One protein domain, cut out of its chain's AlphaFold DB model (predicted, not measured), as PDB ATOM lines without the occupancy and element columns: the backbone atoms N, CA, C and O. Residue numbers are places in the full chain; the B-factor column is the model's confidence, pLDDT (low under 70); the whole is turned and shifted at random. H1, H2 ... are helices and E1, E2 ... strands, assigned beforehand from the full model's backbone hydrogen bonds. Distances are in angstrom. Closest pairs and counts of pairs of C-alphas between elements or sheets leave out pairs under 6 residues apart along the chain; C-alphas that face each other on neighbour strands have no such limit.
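What this domain is: This is residues 2 to 96 and 108 to 120 of the 409 residues of an uncharacterized protein of Hordeum vulgare subsp. vulgare (UniProt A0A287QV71). A strongly twisted sheet of four strands has one long helix, H1, packed on one of its faces and running along the strands, while the other face has no named helix. A separate loop, residues 108 to 120, lies past a cut, off the end where H1 begins, and adds to the length. The printed part has 108 residues, with the named elements E1, H1, E2, E3 and E4 along it; the sheet is mixed, in the order E1, E4, E3, E2. The class is mixed, helices and strands, though under half of the residues are in named elements. The whole is loose, with a radius of gyration of the C-alphas of 17.3 A, and only just elongated, spanning 59 by 30 by 22 A.

How they stand to each other: E1, residues 12 to 18, is an edge strand and the parallel neighbour of E4, residues 87 to 93, at 27 degrees; N 15 and O 89 are within hydrogen-bond range at 2.8 A. E4 is antiparallel to E3, residues 70 to 76, at 146 degrees, with N 74 and O 88 at 2.8 A. E3 is antiparallel to E2, residues 55 to 62, the other edge strand, at 158 degrees, with N 73 and O 59 at 2.8 A. E2, E3 and E4 form a meander, each strand the antiparallel neighbour of the one before, and E2 with E3 and E3 with E4 are hairpins. E1 and E2 are apart. H1, residues 33 to 50, is on the sheet at a height of 8.5 A, making two layers, a helix on one face of a sheet. It lies over E3 and, only just, over E4, on which 3 of its C-alphas fall; on the local plane it stands at 9 degrees to E3, along the strands. Its closest C-alphas to E3 are those of Cys 39 and Pro 70, 6.4 A apart; to E2, Leu 49 and Ile 55, 6.6 A. E1, H1 and E2 form a split strand-helix-strand unit, two strands of one sheet that are not neighbours, with H1 between them along the chain and E4 and E3 between them in the sheet, and its crossover is right-handed. In H1 every O i to N i+4 pair is within hydrogen-bond range.

Where its parts are: E1 begins at C-alpha 12, (139.045, 150.130, 170.949), and is 19.0 A long. H1 runs 25.8 A from C-alpha 33, (119.950, 129.947, 179.629). E2 measures 19.9 A, E3 19.7 A, and E4 18.8 A, ending at C-alpha 93, (133.525, 133.601, 174.256).

The domain as a whole: The C-alphas farthest apart are those of Ala 81 and Asp 117, 59.4 A. Residues 97 to 107 are not printed; C-alphas 96 and 108 are 18.1 A apart across the cut. The link from E1 to H1 is long, with 14 residues. Residues 115 to 116 pair with 119 to 120, antiparallel. The mean pLDDT of the printed part is 91.3; residues 2 to 4 are under 70.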
ATOM      1  N   ALA A   2     143.975 143.558 166.670       57.72
ATOM      2  CA  ALA A   2     144.746 142.385 166.213       57.72
ATOM      3  C   ALA A   2     145.189 142.392 164.730       57.72
ATOM      4  O   ALA A   2     146.285 141.950 164.419       57.72
ATOM      5  N   ALA A   3     144.383 142.948 163.819       61.88
ATOM      6  CA  ALA A   3     144.732 143.056 162.397       61.88
ATOM      7  C   ALA A   3     145.623 144.270 162.037       61.88
ATOM      8  O   ALA A   3     145.771 144.575 160.859       61.88
ATOM      9  N   GLY A   4     146.130 145.043 163.008       69.00
ATOM     10  CA  GLY A   4     146.968 146.232 162.759       69.00
ATOM     11  C   GLY A   4     146.262 147.413 162.068       69.00
ATOM     12  O   GLY A   4     146.900 148.395 161.719       69.00
ATOM     13  N   ALA A   5     144.941 147.336 161.875       76.12
ATOM     14  CA  ALA A   5     144.143 148.288 161.096       76.12
ATOM     15  C   ALA A   5     143.092 149.002 161.967       76.12
ATOM     16  O   ALA A   5     141.878 148.815 161.786       76.12
ATOM     17  N   VAL A   6     143.552 149.745 162.977       78.00
ATOM     18  CA  VAL A   6     142.701 150.587 163.839       78.00
ATOM     19  C   VAL A   6     142.394 151.900 163.119       78.00
ATOM     20  O   VAL A   6     143.254 152.468 162.457       78.00
ATOM     21  N   THR A   7     141.155 152.372 163.228       75.12
ATOM     22  CA  THR A   7     140.672 153.606 162.593       75.12
ATOM     23  C   THR A   7     139.886 154.416 163.619       75.12
ATOM     24  O   THR A   7     139.109 153.838 164.377       75.12
ATOM     25  N   ARG A   8     140.060 155.742 163.638       76.38
ATOM     26  CA  ARG A   8     139.268 156.680 164.461       76.38
ATOM     27  C   ARG A   8     137.819 156.790 163.929       76.38
ATOM     28  O   ARG A   8     137.599 156.445 162.762       76.38
ATOM     29  N   PRO A   9     136.820 157.211 164.734       70.12
ATOM     30  CA  PRO A   9     136.917 157.727 166.108       70.12
ATOM     31  C   PRO A   9     137.041 156.640 167.187       70.12
ATOM     32  O   PRO A   9     137.661 156.892 168.213       70.12
ATOM     33  N   ASP A  10     136.537 155.428 166.943       72.00
ATOM     34  CA  ASP A  10     136.553 154.355 167.944       72.00
ATOM     35  C   ASP A  10     137.927 153.683 168.031       72.00
ATOM     36  O   ASP A  10     138.253 152.759 167.274       72.00
ATOM     37  N   VAL A  11     138.741 154.133 168.985       82.38
ATOM     38  CA  VAL A  11     139.986 153.457 169.352       82.38
ATOM     39  C   VAL A  11     139.680 152.441 170.448       82.38
ATOM     40  O   VAL A  11     139.735 152.745 171.637       82.38
ATOM     41  N   ALA A  12     139.351 151.221 170.034       87.69
ATOM     42  CA  ALA A  12     139.045 150.130 170.949       87.69
ATOM     43  C   ALA A  12     139.930 148.904 170.713       87.69
ATOM     44  O   ALA A  12     140.265 148.551 169.572       87.69
ATOM     45  N   SER A  13     140.252 148.223 171.810       90.00
ATOM     46  CA  SER A  13     140.852 146.890 171.792       90.00
ATOM     47  C   SER A  13     139.858 145.868 172.323       90.00
ATOM     48  O   SER A  13     139.269 146.060 173.380       90.00
ATOM     49  N   ASP A  14     139.685 144.778 171.582       93.75
ATOM     50  CA  ASP A  14     138.821 143.674 171.983       93.75
ATOM     51  C   ASP A  14     139.602 142.703 172.864       93.75
ATOM     52  O   ASP A  14     140.666 142.228 172.467       93.75
ATOM     53  N   LEU A  15     139.060 142.415 174.045       96.19
ATOM     54  CA  LEU A  15     139.546 141.389 174.954       96.19
ATOM     55  C   LEU A  15     138.518 140.260 175.000       96.19
ATOM     56  O   LEU A  15     137.413 140.433 175.521       96.19
ATOM     57  N   LEU A  16     138.891 139.110 174.447       97.06
ATOM     58  CA  LEU A  16     138.064 137.912 174.486       97.06
ATOM     59  C   LEU A  16     138.220 137.237 175.851       97.06
ATOM     60  O   LEU A  16     139.340 137.006 176.307       97.06
ATOM     61  N   VAL A  17     137.101 136.939 176.508       97.25
ATOM     62  CA  VAL A  17     137.080 136.263 177.810       97.25
ATOM     63  C   VAL A  17     136.338 134.950 177.671       97.25
ATOM     64  O   VAL A  17     135.113 134.925 177.549       97.25
ATOM     65  N   ARG A  18     137.093 133.856 177.737       97.00
ATOM     66  CA  ARG A  18     136.535 132.512 177.652       97.00
ATOM     67  C   ARG A  18     135.746 132.180 178.909       97.00
ATOM     68  O   ARG A  18     136.277 132.213 180.019       97.00
ATOM     69  N   LEU A  19     134.472 131.866 178.722       97.06
ATOM     70  CA  LEU A  19     133.575 131.450 179.788       97.06
ATOM     71  C   LEU A  19     133.965 130.040 180.277       97.06
ATOM     72  O   LEU A  19     134.086 129.135 179.446       97.06
ATOM     73  N   PRO A  20     134.151 129.822 181.595       95.31
ATOM     74  CA  PRO A  20     134.506 128.510 182.133       95.31
ATOM     75  C   PRO A  20     133.391 127.493 181.893       95.31
ATOM     76  O   PRO A  20     132.226 127.764 182.201       95.31
ATOM     77  N   LYS A  21     133.735 126.309 181.375       94.81
ATOM     78  CA  LYS A  21     132.764 125.252 181.046       94.81
ATOM     79  C   LYS A  21     131.994 124.781 182.281       94.81
ATOM     80  O   LYS A  21     130.818 124.448 182.185       94.81
ATOM     81  N   GLU A  22     132.633 124.828 183.443       95.12
ATOM     82  CA  GLU A  22     132.119 124.395 184.744       95.12
ATOM     83  C   GLU A  22     130.914 125.232 185.205       95.12
ATOM     84  O   GLU A  22     130.096 124.772 185.997       95.12
ATOM     85  N   CYS A  23     130.762 126.455 184.687       95.62
ATOM     86  CA  CYS A  23     129.610 127.312 184.972       95.62
ATOM     87  C   CYS A  23     128.347 126.919 184.180       95.62
ATOM     88  O   CYS A  23     127.259 127.454 184.437       95.62
ATOM     89  N   PHE A  24     128.453 125.998 183.217       97.38
ATOM     90  CA  PHE A  24     127.385 125.670 182.274       97.38
ATOM     91  C   PHE A  24     127.021 124.188 182.306       97.38
ATOM     92  O   PHE A  24     127.859 123.296 182.368       97.38
ATOM     93  N   HIS A  25     125.723 123.933 182.216       97.25
ATOM     94  CA  HIS A  25     125.168 122.612 181.986       97.25
ATOM     95  C   HIS A  25     125.121 122.335 180.480       97.25
ATOM     96  O   HIS A  25     124.858 123.235 179.683       97.25
ATOM     97  N   GLU A  26     125.248 121.071 180.077       95.62
ATOM     98  CA  GLU A  26     125.248 120.637 178.667       95.62
ATOM     99  C   GLU A  26     124.001 121.040 177.853       95.62
ATOM    100  O   GLU A  26     124.022 120.970 176.629       95.62
ATOM    101  N   LYS A  27     122.917 121.453 178.522       97.12
ATOM    102  CA  LYS A  27     121.628 121.870 177.936       97.12
ATOM    103  C   LYS A  27     121.364 123.372 178.051       97.12
ATOM    104  O   LYS A  27     120.277 123.823 177.704       97.12
ATOM    105  N   ASP A  28     122.329 124.156 178.533       98.12
ATOM    106  CA  ASP A  28     122.153 125.604 178.681       98.12
ATOM    107  C   ASP A  28     122.081 126.343 177.338       98.12
ATOM    108  O   ASP A  28     121.688 127.502 177.305       98.12
ATOM    109  N   PHE A  29     122.344 125.676 176.213       97.44
ATOM    110  CA  PHE A  29     122.016 126.220 174.896       97.44
ATOM    111  C   PHE A  29     120.503 126.425 174.684       97.44
ATOM    112  O   PHE A  29     120.121 127.145 173.768       97.44
ATOM    113  N   LEU A  30     119.629 125.831 175.503       96.94
ATOM    114  CA  LEU A  30     118.174 125.972 175.392       96.94
ATOM    115  C   LEU A  30     117.644 127.231 176.094       96.94
ATOM    116  O   LEU A  30     118.057 127.554 177.209       96.94
ATOM    117  N   ASN A  31     116.631 127.855 175.489       94.50
ATOM    118  CA  ASN A  31     115.745 128.854 176.092       94.50
ATOM    119  C   ASN A  31     116.491 129.996 176.808       94.50
ATOM    120  O   ASN A  31     116.206 130.298 177.964       94.50
ATOM    121  N   HIS A  32     117.475 130.600 176.137       94.62
ATOM    122  CA  HIS A  32     118.269 131.739 176.619       94.62
ATOM    123  C   HIS A  32     119.079 131.501 177.907       94.62
ATOM    124  O   HIS A  32     119.665 132.445 178.440       94.62
ATOM    125  N   ARG A  33     119.185 130.259 178.406       97.00
ATOM    126  CA  ARG A  33     119.950 129.947 179.629       97.00
ATOM    127  C   ARG A  33     121.425 130.323 179.479       97.00
ATOM    128  O   ARG A  33     121.997 130.920 180.391       97.00
ATOM    129  N   TYR A  34     122.020 130.036 178.322       97.88
ATOM    130  CA  TYR A  34     123.378 130.445 177.967       97.88
ATOM    131  C   TYR A  34     123.525 131.967 178.009       97.88
ATOM    132  O   TYR A  34     124.402 132.468 178.710       97.88
ATOM    133  N   HIS A  35     122.651 132.712 177.323       96.25
ATOM    134  CA  HIS A  35     122.713 134.177 177.267       96.25
ATOM    135  C   HIS A  35     122.544 134.815 178.651       96.25
ATOM    136  O   HIS A  35     123.278 135.742 178.994       96.25
ATOM    137  N   ALA A  36     121.650 134.274 179.484       95.19
ATOM    138  CA  ALA A  36     121.460 134.719 180.862       95.19
ATOM    139  C   ALA A  36     122.716 134.483 181.719       95.19
ATOM    140  O   ALA A  36     123.194 135.405 182.380       95.19
ATOM    141  N   LYS A  37     123.308 133.281 181.664       97.50
ATOM    142  CA  LYS A  37     124.560 132.966 182.376       97.50
ATOM    143  C   LYS A  37     125.746 133.790 181.870       97.50
ATOM    144  O   LYS A  37     126.539 134.273 182.672       97.50
ATOM    145  N   ARG A  38     125.837 134.009 180.557       96.75
ATOM    146  CA  ARG A  38     126.817 134.897 179.913       96.75
ATOM    147  C   ARG A  38     126.705 136.329 180.448       96.75
ATOM    148  O   ARG A  38     127.720 136.934 180.785       96.75
ATOM    149  N   CYS A  39     125.487 136.858 180.561       95.81
ATOM    150  CA  CYS A  39     125.227 138.175 181.145       95.81
ATOM    151  C   CYS A  39     125.611 138.230 182.635       95.81
ATOM    152  O   CYS A  39     126.316 139.144 183.063       95.81
ATOM    153  N   LEU A  40     125.227 137.212 183.412       95.81
ATOM    154  CA  LEU A  40     125.585 137.100 184.827       95.81
ATOM    155  C   LEU A  40     127.106 137.089 185.036       95.81
ATOM    156  O   LEU A  40     127.610 137.779 185.920       95.81
ATOM    157  N   TYR A  41     127.847 136.361 184.200       97.00
ATOM    158  CA  TYR A  41     129.308 136.322 184.265       97.00
ATOM    159  C   TYR A  41     129.928 137.706 184.022       97.00
ATOM    160  O   TYR A  41     130.788 138.148 184.786       97.00
ATOM    161  N   LEU A  42     129.433 138.446 183.020       96.81
ATOM    162  CA  LEU A  42     129.837 139.838 182.803       96.81
ATOM    163  C   LEU A  42     129.517 140.731 184.002       96.81
ATOM    164  O   LEU A  42     130.309 141.611 184.321       96.81
ATOM    165  N   ARG A  43     128.405 140.498 184.706       95.81
ATOM    166  CA  ARG A  43     128.061 141.274 185.902       95.81
ATOM    167  C   ARG A  43     129.057 141.059 187.040       95.81
ATOM    168  O   ARG A  43     129.382 142.015 187.746       95.81
ATOM    169  N   VAL A  44     129.573 139.840 187.196       95.81
ATOM    170  CA  VAL A  44     130.646 139.543 188.158       95.81
ATOM    171  C   VAL A  44     131.935 140.275 187.771       95.81
ATOM    172  O   VAL A  44     132.539 140.920 188.626       95.81
ATOM    173  N   ILE A  45     132.314 140.254 186.487       97.00
ATOM    174  CA  ILE A  45     133.474 141.008 185.978       97.00
ATOM    175  C   ILE A  45     133.303 142.512 186.229       97.00
ATOM    176  O   ILE A  45     134.198 143.145 186.780       97.00
ATOM    177  N   ASP A  46     132.152 143.080 185.868       96.44
ATOM    178  CA  ASP A  46     131.821 144.496 186.061       96.44
ATOM    179  C   ASP A  46     131.954 144.911 187.536       96.44
ATOM    180  O   ASP A  46     132.584 145.926 187.833       96.44
ATOM    181  N   LYS A  47     131.446 144.099 188.474       95.38
ATOM    182  CA  LYS A  47     131.586 144.350 189.919       95.38
ATOM    183  C   LYS A  47     133.056 144.412 190.354       95.38
ATOM    184  O   LYS A  47     133.441 145.333 191.078       95.38
ATOM    185  N   SER A  48     133.873 143.460 189.907       96.25
ATOM    186  CA  SER A  48     135.303 143.419 190.235       96.25
ATOM    187  C   SER A  48     136.068 144.590 189.615       96.25
ATOM    188  O   SER A  48     136.859 145.236 190.297       96.25
ATOM    189  N   LEU A  49     135.796 144.923 188.348       96.75
ATOM    190  CA  LEU A  49     136.456 146.027 187.644       96.75
ATOM    191  C   LEU A  49     136.141 147.388 188.266       96.75
ATOM    192  O   LEU A  49     137.048 148.198 188.419       96.75
ATOM    193  N   ARG A  50     134.889 147.629 188.671       95.00
ATOM    194  CA  ARG A  50     134.488 148.875 189.351       95.00
ATOM    195  C   ARG A  50     135.171 149.086 190.700       95.00
ATOM    196  O   ARG A  50     135.231 150.215 191.167       95.00
ATOM    197  N   SER A  51     135.655 148.013 191.320       94.88
ATOM    198  CA  SER A  51     136.376 148.078 192.595       94.88
ATOM    199  C   SER A  51     137.873 148.355 192.407       94.88
ATOM    200  O   SER A  51     138.580 148.583 193.384       94.88
ATOM    201  N   SER A  52     138.377 148.308 191.169       96.06
ATOM    202  CA  SER A  52     139.793 148.509 190.866       96.06
ATOM    203  C   SER A  52     140.113 149.993 190.657       96.06
ATOM    204  O   SER A  52     139.473 150.632 189.821       96.06
ATOM    205  N   PRO A  53     141.158 150.541 191.308       95.56
ATOM    206  CA  PRO A  53     141.579 151.928 191.100       95.56
ATOM    207  C   PRO A  53     142.164 152.175 189.699       95.56
ATOM    208  O   PRO A  53     142.326 153.320 189.290       95.56
ATOM    209  N   LEU A  54     142.476 151.113 188.944       95.19
ATOM    210  CA  LEU A  54     142.998 151.206 187.578       95.19
ATOM    211  C   LEU A  54     141.913 151.526 186.540       95.19
ATOM    212  O   LEU A  54     142.233 151.785 185.379       95.19
ATOM    213  N   ILE A  55     140.635 151.474 186.925       96.19
ATOM    214  CA  ILE A  55     139.495 151.611 186.021       96.19
ATOM    215  C   ILE A  55     138.733 152.894 186.348       96.19
ATOM    216  O   ILE A  55     138.221 153.060 187.449       96.19
ATOM    217  N   ARG A  56     138.601 153.788 185.364       94.94
ATOM    218  CA  ARG A  56     137.820 155.028 185.494       94.94
ATOM    219  C   ARG A  56     136.324 154.771 185.420       94.94
ATOM    220  O   ARG A  56     135.543 155.316 186.191       94.94
ATOM    221  N   LYS A  57     135.913 154.016 184.401       94.00
ATOM    222  CA  LYS A  57     134.507 153.804 184.049       94.00
ATOM    223  C   LYS A  57     134.345 152.430 183.424       94.00
ATOM    224  O   LYS A  57     135.158 152.012 182.603       94.00
ATOM    225  N   VAL A  58     133.246 151.772 183.764       95.44
ATOM    226  CA  VAL A  58     132.734 150.617 183.027       95.44
ATOM    227  C   VAL A  58     131.343 150.975 182.521       95.44
ATOM    228  O   VAL A  58     130.498 151.417 183.306       95.44
ATOM    229  N   SER A  59     131.096 150.808 181.225       94.69
ATOM    230  CA  SER A  59     129.767 150.968 180.626       94.69
ATOM    231  C   SER A  59     129.322 149.689 179.937       94.69
ATOM    232  O   SER A  59     130.121 149.011 179.289       94.69
ATOM    233  N   TRP A  60     128.035 149.385 180.054       94.69
ATOM    234  CA  TRP A  60     127.413 148.270 179.355       94.69
ATOM    235  C   TRP A  60     127.038 148.675 177.929       94.69
ATOM    236  O   TRP A  60     126.655 149.814 177.672       94.69
ATOM    237  N   SER A  61     127.180 147.732 177.004       93.94
ATOM    238  CA  SER A  61     126.786 147.855 175.599       93.94
ATOM    239  C   SER A  61     126.425 146.466 175.057       93.94
ATOM    240  O   SER A  61     126.395 145.492 175.811       93.94
ATOM    241  N   THR A  62     126.173 146.342 173.759       93.44
ATOM    242  CA  THR A  62     125.867 145.079 173.076       93.44
ATOM    243  C   THR A  62     126.877 144.776 171.975       93.44
ATOM    244  O   THR A  62     127.490 145.665 171.374       93.44
ATOM    245  N   PHE A  63     127.079 143.491 171.697       93.94
ATOM    246  CA  PHE A  63     127.915 143.057 170.589       93.94
ATOM    247  C   PHE A  63     127.134 143.159 169.276       93.94
ATOM    248  O   PHE A  63     126.318 142.296 168.983       93.94
ATOM    249  N   GLN A  64     127.408 144.191 168.473       91.19
ATOM    250  CA  GLN A  64     126.739 144.436 167.182       91.19
ATOM    251  C   GLN A  64     125.218 144.673 167.293       91.19
ATOM    252  O   GLN A  64     124.458 144.161 166.479       91.19
ATOM    253  N   ASP A  65     124.777 145.455 168.288       91.69
ATOM    254  CA  ASP A  65     123.352 145.789 168.506       91.69
ATOM    255  C   ASP A  65     122.452 144.551 168.696       91.69
ATOM    256  O   ASP A  65     121.298 144.523 168.271       91.69
ATOM    257  N   GLU A  66     123.026 143.521 169.325       90.44
ATOM    258  CA  GLU A  66     122.387 142.259 169.693       90.44
ATOM    259  C   GLU A  66     122.185 142.231 171.214       90.44
ATOM    260  O   GLU A  66     123.134 142.040 171.987       90.44
ATOM    261  N   GLY A  67     120.946 142.425 171.656       89.25
ATOM    262  CA  GLY A  67     120.560 142.506 173.065       89.25
ATOM    263  C   GLY A  67     120.867 141.225 173.832       89.25
ATOM    264  O   GLY A  67     121.286 141.276 174.990       89.25
ATOM    265  N   ARG A  68     120.801 140.063 173.170       90.56
ATOM    266  CA  ARG A  68     121.206 138.776 173.772       90.56
ATOM    267  C   ARG A  68     122.699 138.707 174.117       90.56
ATOM    268  O   ARG A  68     123.111 137.818 174.867       90.56
ATOM    269  N   LYS A  69     123.527 139.603 173.569       94.19
ATOM    270  CA  LYS A  69     124.991 139.560 173.670       94.19
ATOM    271  C   LYS A  69     125.565 140.843 174.287       94.19
ATOM    272  O   LYS A  69     126.304 141.562 173.612       94.19
ATOM    273  N   PRO A  70     125.317 141.113 175.584       95.06
ATOM    274  CA  PRO A  70     125.947 142.230 176.287       95.06
ATOM    275  C   PRO A  70     127.482 142.177 176.224       95.06
ATOM    276  O   PRO A  70     128.076 141.100 176.147       95.06
ATOM    277  N   VAL A  71     128.134 143.331 176.290       96.44
ATOM    278  CA  VAL A  71     129.592 143.499 176.406       96.44
ATOM    279  C   VAL A  71     129.897 144.632 177.380       96.44
ATOM    280  O   VAL A  71     129.045 145.485 177.637       96.44
ATOM    281  N   LEU A  72     131.121 144.663 177.903       96.94
ATOM    282  CA  LEU A  72     131.591 145.769 178.741       96.94
ATOM    283  C   LEU A  72     132.580 146.620 177.959       96.94
ATOM    284  O   LEU A  72     133.506 146.090 177.350       96.94
ATOM    285  N   HIS A  73     132.415 147.935 178.011       95.62
ATOM    286  CA  HIS A  73     133.454 148.885 177.631       95.62
ATOM    287  C   HIS A  73     134.130 149.385 178.905       95.62
ATOM    288  O   HIS A  73     133.475 149.914 179.806       95.62
ATOM    289  N   VAL A  74     135.438 149.186 178.982       96.25
ATOM    290  CA  VAL A  74     136.256 149.453 180.160       96.25
ATOM    291  C   VAL A  74     137.229 150.571 179.827       96.25
ATOM    292  O   VAL A  74     138.078 150.428 178.948       96.25
ATOM    293  N   TYR A  75     137.097 151.685 180.536       94.50
ATOM    294  CA  TYR A  75     137.927 152.869 180.359       94.50
ATOM    295  C   TYR A  75     138.989 152.901 181.465       94.50
ATOM    296  O   TYR A  75     138.615 152.907 182.645       94.50
ATOM    297  N   PRO A  76     140.290 152.922 181.124       94.00
ATOM    298  CA  PRO A  76     141.356 152.992 182.119       94.00
ATOM    299  C   PRO A  76     141.319 154.319 182.893       94.00
ATOM    300  O   PRO A  76     140.816 155.326 182.392       94.00
ATOM    301  N   ALA A  77     141.833 154.298 184.127       93.31
ATOM    302  CA  ALA A  77     142.015 155.476 184.981       93.31
ATOM    303  C   ALA A  77     143.001 156.473 184.369       93.31
ATOM    304  O   ALA A  77     142.719 157.668 184.308       93.31
ATOM    305  N   THR A  78     144.124 155.963 183.870       90.44
ATOM    306  CA  THR A  78     145.133 156.761 183.178       90.44
ATOM    307  C   THR A  78     144.709 156.982 181.732       90.44
ATOM    308  O   THR A  78     144.527 156.023 180.978       90.44
ATOM    309  N   GLU A  79     144.571 158.245 181.335       84.81
ATOM    310  CA  GLU A  79     144.389 158.585 179.927       84.81
ATOM    311  C   GLU A  79     145.684 158.351 179.150       84.81
ATOM    312  O   GLU A  79     146.776 158.700 179.595       84.81
ATOM    313  N   ILE A  80     145.554 157.747 177.973       85.31
ATOM    314  CA  ILE A  80     146.662 157.541 177.044       85.31
ATOM    315  C   ILE A  80     146.640 158.731 176.089       85.31
ATOM    316  O   ILE A  80     145.707 158.849 175.291       85.31
ATOM    317  N   ALA A  81     147.629 159.621 176.186       83.50
ATOM    318  CA  ALA A  81     147.654 160.891 175.457       83.50
ATOM    319  C   ALA A  81     147.512 160.704 173.934       83.50
ATOM    320  O   ALA A  81     146.814 161.466 173.266       83.50
ATOM    321  N   GLU A  82     148.114 159.651 173.379       83.00
ATOM    322  CA  GLU A  82     148.058 159.341 171.949       83.00
ATOM    323  C   GLU A  82     146.698 158.765 171.504       83.00
ATOM    324  O   GLU A  82     146.366 158.791 170.311       83.00
ATOM    325  N   LEU A  83     145.901 158.248 172.449       83.12
ATOM    326  CA  LEU A  83     144.651 157.519 172.219       83.12
ATOM    327  C   LEU A  83     143.508 158.056 173.114       83.12
ATOM    328  O   LEU A  83     143.003 157.335 173.984       83.12
ATOM    329  N   PRO A  84     143.057 159.308 172.904       84.19
ATOM    330  CA  PRO A  84     141.958 159.876 173.677       84.19
ATOM    331  C   PRO A  84     140.680 159.048 173.497       84.19
ATOM    332  O   PRO A  84     140.342 158.624 172.391       84.19
ATOM    333  N   GLY A  85     139.965 158.810 174.599       86.38
ATOM    334  CA  GLY A  85     138.733 158.015 174.595       86.38
ATOM    335  C   GLY A  85     138.937 156.504 174.421       86.38
ATOM    336  O   GLY A  85     137.951 155.793 174.230       86.38
ATOM    337  N   PHE A  86     140.179 156.007 174.505       91.00
ATOM    338  CA  PHE A  86     140.470 154.578 174.428       91.00
ATOM    339  C   PHE A  86     139.676 153.765 175.454       91.00
ATOM    340  O   PHE A  86     139.561 154.136 176.627       91.00
ATOM    341  N   TYR A  87     139.175 152.614 175.009       92.94
ATOM    342  CA  TYR A  87     138.545 151.633 175.878       92.94
ATOM    343  C   TYR A  87     138.868 150.203 175.449       92.94
ATOM    344  O   TYR A  87     139.111 149.899 174.278       92.94
ATOM    345  N   VAL A  88     138.828 149.299 176.423       94.88
ATOM    346  CA  VAL A  88     138.889 147.856 176.192       94.88
ATOM    347  C   VAL A  88     137.466 147.318 176.168       94.88
ATOM    348  O   VAL A  88     136.700 147.530 177.107       94.88
ATOM    349  N   ARG A  89     137.095 146.619 175.097       96.25
ATOM    350  CA  ARG A  89     135.806 145.941 174.988       96.25
ATOM    351  C   ARG A  89     135.965 144.486 175.407       96.25
ATOM    352  O   ARG A  89     136.618 143.712 174.716       96.25
ATOM    353  N   ILE A  90     135.357 144.118 176.527       97.94
ATOM    354  CA  ILE A  90     135.335 142.740 177.018       97.94
ATOM    355  C   ILE A  90     134.200 141.987 176.328       97.94
ATOM    356  O   ILE A  90     133.029 142.349 176.475       97.94
ATOM    357  N   ILE A  91     134.556 140.930 175.598       97.94
ATOM    358  CA  ILE A  91     133.631 140.099 174.824       97.94
ATOM    359  C   ILE A  91     133.719 138.657 175.340       97.94
ATOM    360  O   ILE A  91     134.760 138.020 175.180       97.94
ATOM    361  N   PRO A  92     132.652 138.121 175.952       97.94
ATOM    362  CA  PRO A  92     132.595 136.712 176.317       97.94
ATOM    363  C   PRO A  92     132.679 135.787 175.100       97.94
ATOM    364  O   PRO A  92     132.005 136.032 174.101       97.94
ATOM    365  N   THR A  93     133.437 134.702 175.227       97.31
ATOM    366  CA  THR A  93     133.525 133.601 174.256       97.31
ATOM    367  C   THR A  93     133.179 132.274 174.923       97.31
ATOM    368  O   THR A  93     133.256 132.130 176.143       97.31
ATOM    369  N   ALA A  94     132.773 131.291 174.126       95.94
ATOM    370  CA  ALA A  94     132.254 130.013 174.611       95.94
ATOM    371  C   ALA A  94     132.859 128.822 173.861       95.94
ATOM    372  O   ALA A  94     132.158 127.865 173.523       95.94
ATOM    373  N   SER A  95     134.155 128.880 173.553       93.12
ATOM    374  CA  SER A  95     134.832 127.826 172.796       93.12
ATOM    375  C   SER A  95     134.577 126.445 173.400       93.12
ATOM    376  O   SER A  95     134.807 126.218 174.586       93.12
ATOM    377  N   THR A  96     134.101 125.511 172.572       87.88
ATOM    378  CA  THR A  96     133.821 124.104 172.932       87.88
ATOM    379  C   THR A  96     132.761 123.877 174.028       87.88
ATOM    380  O   THR A  96     132.697 122.796 174.615       87.88
ATOM    381  N   ARG A 108     117.396 122.548 164.174       96.19
ATOM    382  CA  ARG A 108     117.283 122.631 165.634       96.19
ATOM    383  C   ARG A 108     116.486 123.847 166.069       96.19
ATOM    384  O   ARG A 108     116.861 124.985 165.798       96.19
ATOM    385  N   ASN A 109     115.424 123.572 166.817       96.25
ATOM    386  CA  ASN A 109     114.750 124.534 167.671       96.25
ATOM    387  C   ASN A 109     115.400 124.499 169.062       96.25
ATOM    388  O   ASN A 109     115.371 123.461 169.728       96.25
ATOM    389  N   ASN A 110     115.955 125.627 169.499       96.75
ATOM    390  CA  ASN A 110     116.505 125.789 170.845       96.75
ATOM    391  C   ASN A 110     115.794 126.870 171.666       96.75
ATOM    392  O   ASN A 110     116.155 127.099 172.820       96.75
ATOM    393  N   VAL A 111     114.745 127.469 171.105       94.06
ATOM    394  CA  VAL A 111     113.787 128.326 171.804       94.06
ATOM    395  C   VAL A 111     112.439 127.620 171.726       94.06
ATOM    396  O   VAL A 111     111.689 127.791 170.775       94.06
ATOM    397  N   ARG A 112     112.140 126.765 172.707       88.56
ATOM    398  CA  ARG A 112     111.049 125.774 172.610       88.56
ATOM    399  C   ARG A 112     109.653 126.373 172.489       88.56
ATOM    400  O   ARG A 112     108.759 125.710 171.986       88.56
ATOM    401  N   ALA A 113     109.467 127.596 172.972       85.62
ATOM    402  CA  ALA A 113     108.210 128.318 172.808       85.62
ATOM    403  C   ALA A 113     108.048 128.917 171.395       85.62
ATOM    404  O   ALA A 113     106.955 129.349 171.045       85.62
ATOM    405  N   TYR A 114     109.098 128.904 170.567       84.50
ATOM    406  CA  TYR A 114     109.028 129.308 169.169       84.50
ATOM    407  C   TYR A 114     108.404 128.195 168.319       84.50
ATOM    408  O   TYR A 114     109.080 127.293 167.813       84.50
ATOM    409  N   THR A 115     107.087 128.263 168.175       82.56
ATOM    410  CA  THR A 115     106.292 127.312 167.393       82.56
ATOM    411  C   THR A 115     105.446 128.044 166.365       82.56
ATOM    412  O   THR A 115     104.927 129.121 166.652       82.56
ATOM    413  N   LYS A 116     105.244 127.431 165.200       79.56
ATOM    414  CA  LYS A 116     104.278 127.878 164.192       79.56
ATOM    415  C   LYS A 116     103.248 126.773 164.004       79.56
ATOM    416  O   LYS A 116     103.639 125.636 163.760       79.56
ATOM    417  N   ASP A 117     101.969 127.092 164.195       81.81
ATOM    418  CA  ASP A 117     100.852 126.137 164.101       81.81
ATOM    419  C   ASP A 117     101.036 124.893 164.998       81.81
ATOM    420  O   ASP A 117     100.730 123.767 164.621       81.81
ATOM    421  N   GLY A 118     101.615 125.087 166.191       79.94
ATOM    422  CA  GLY A 118     101.937 124.005 167.133       79.94
ATOM    423  C   GLY A 118     103.175 123.170 166.769       79.94
ATOM    424  O   GLY A 118     103.540 122.265 167.517       79.94
ATOM    425  N   ILE A 119     103.857 123.481 165.661       86.31
ATOM    426  CA  ILE A 119     105.061 122.784 165.195       86.31
ATOM    427  C   ILE A 119     106.308 123.601 165.544       86.31
ATOM    428  O   ILE A 119     106.424 124.779 165.190       86.31
ATOM    429  N   ASN A 120     107.279 122.955 166.195       86.88
ATOM    430  CA  ASN A 120     108.583 123.548 166.502       86.88
ATOM    431  C   ASN A 120     109.310 123.951 165.215       86.88
ATOM    432  O   ASN A 120     109.650 123.097 164.395       86.88
TER     433      ASN A 120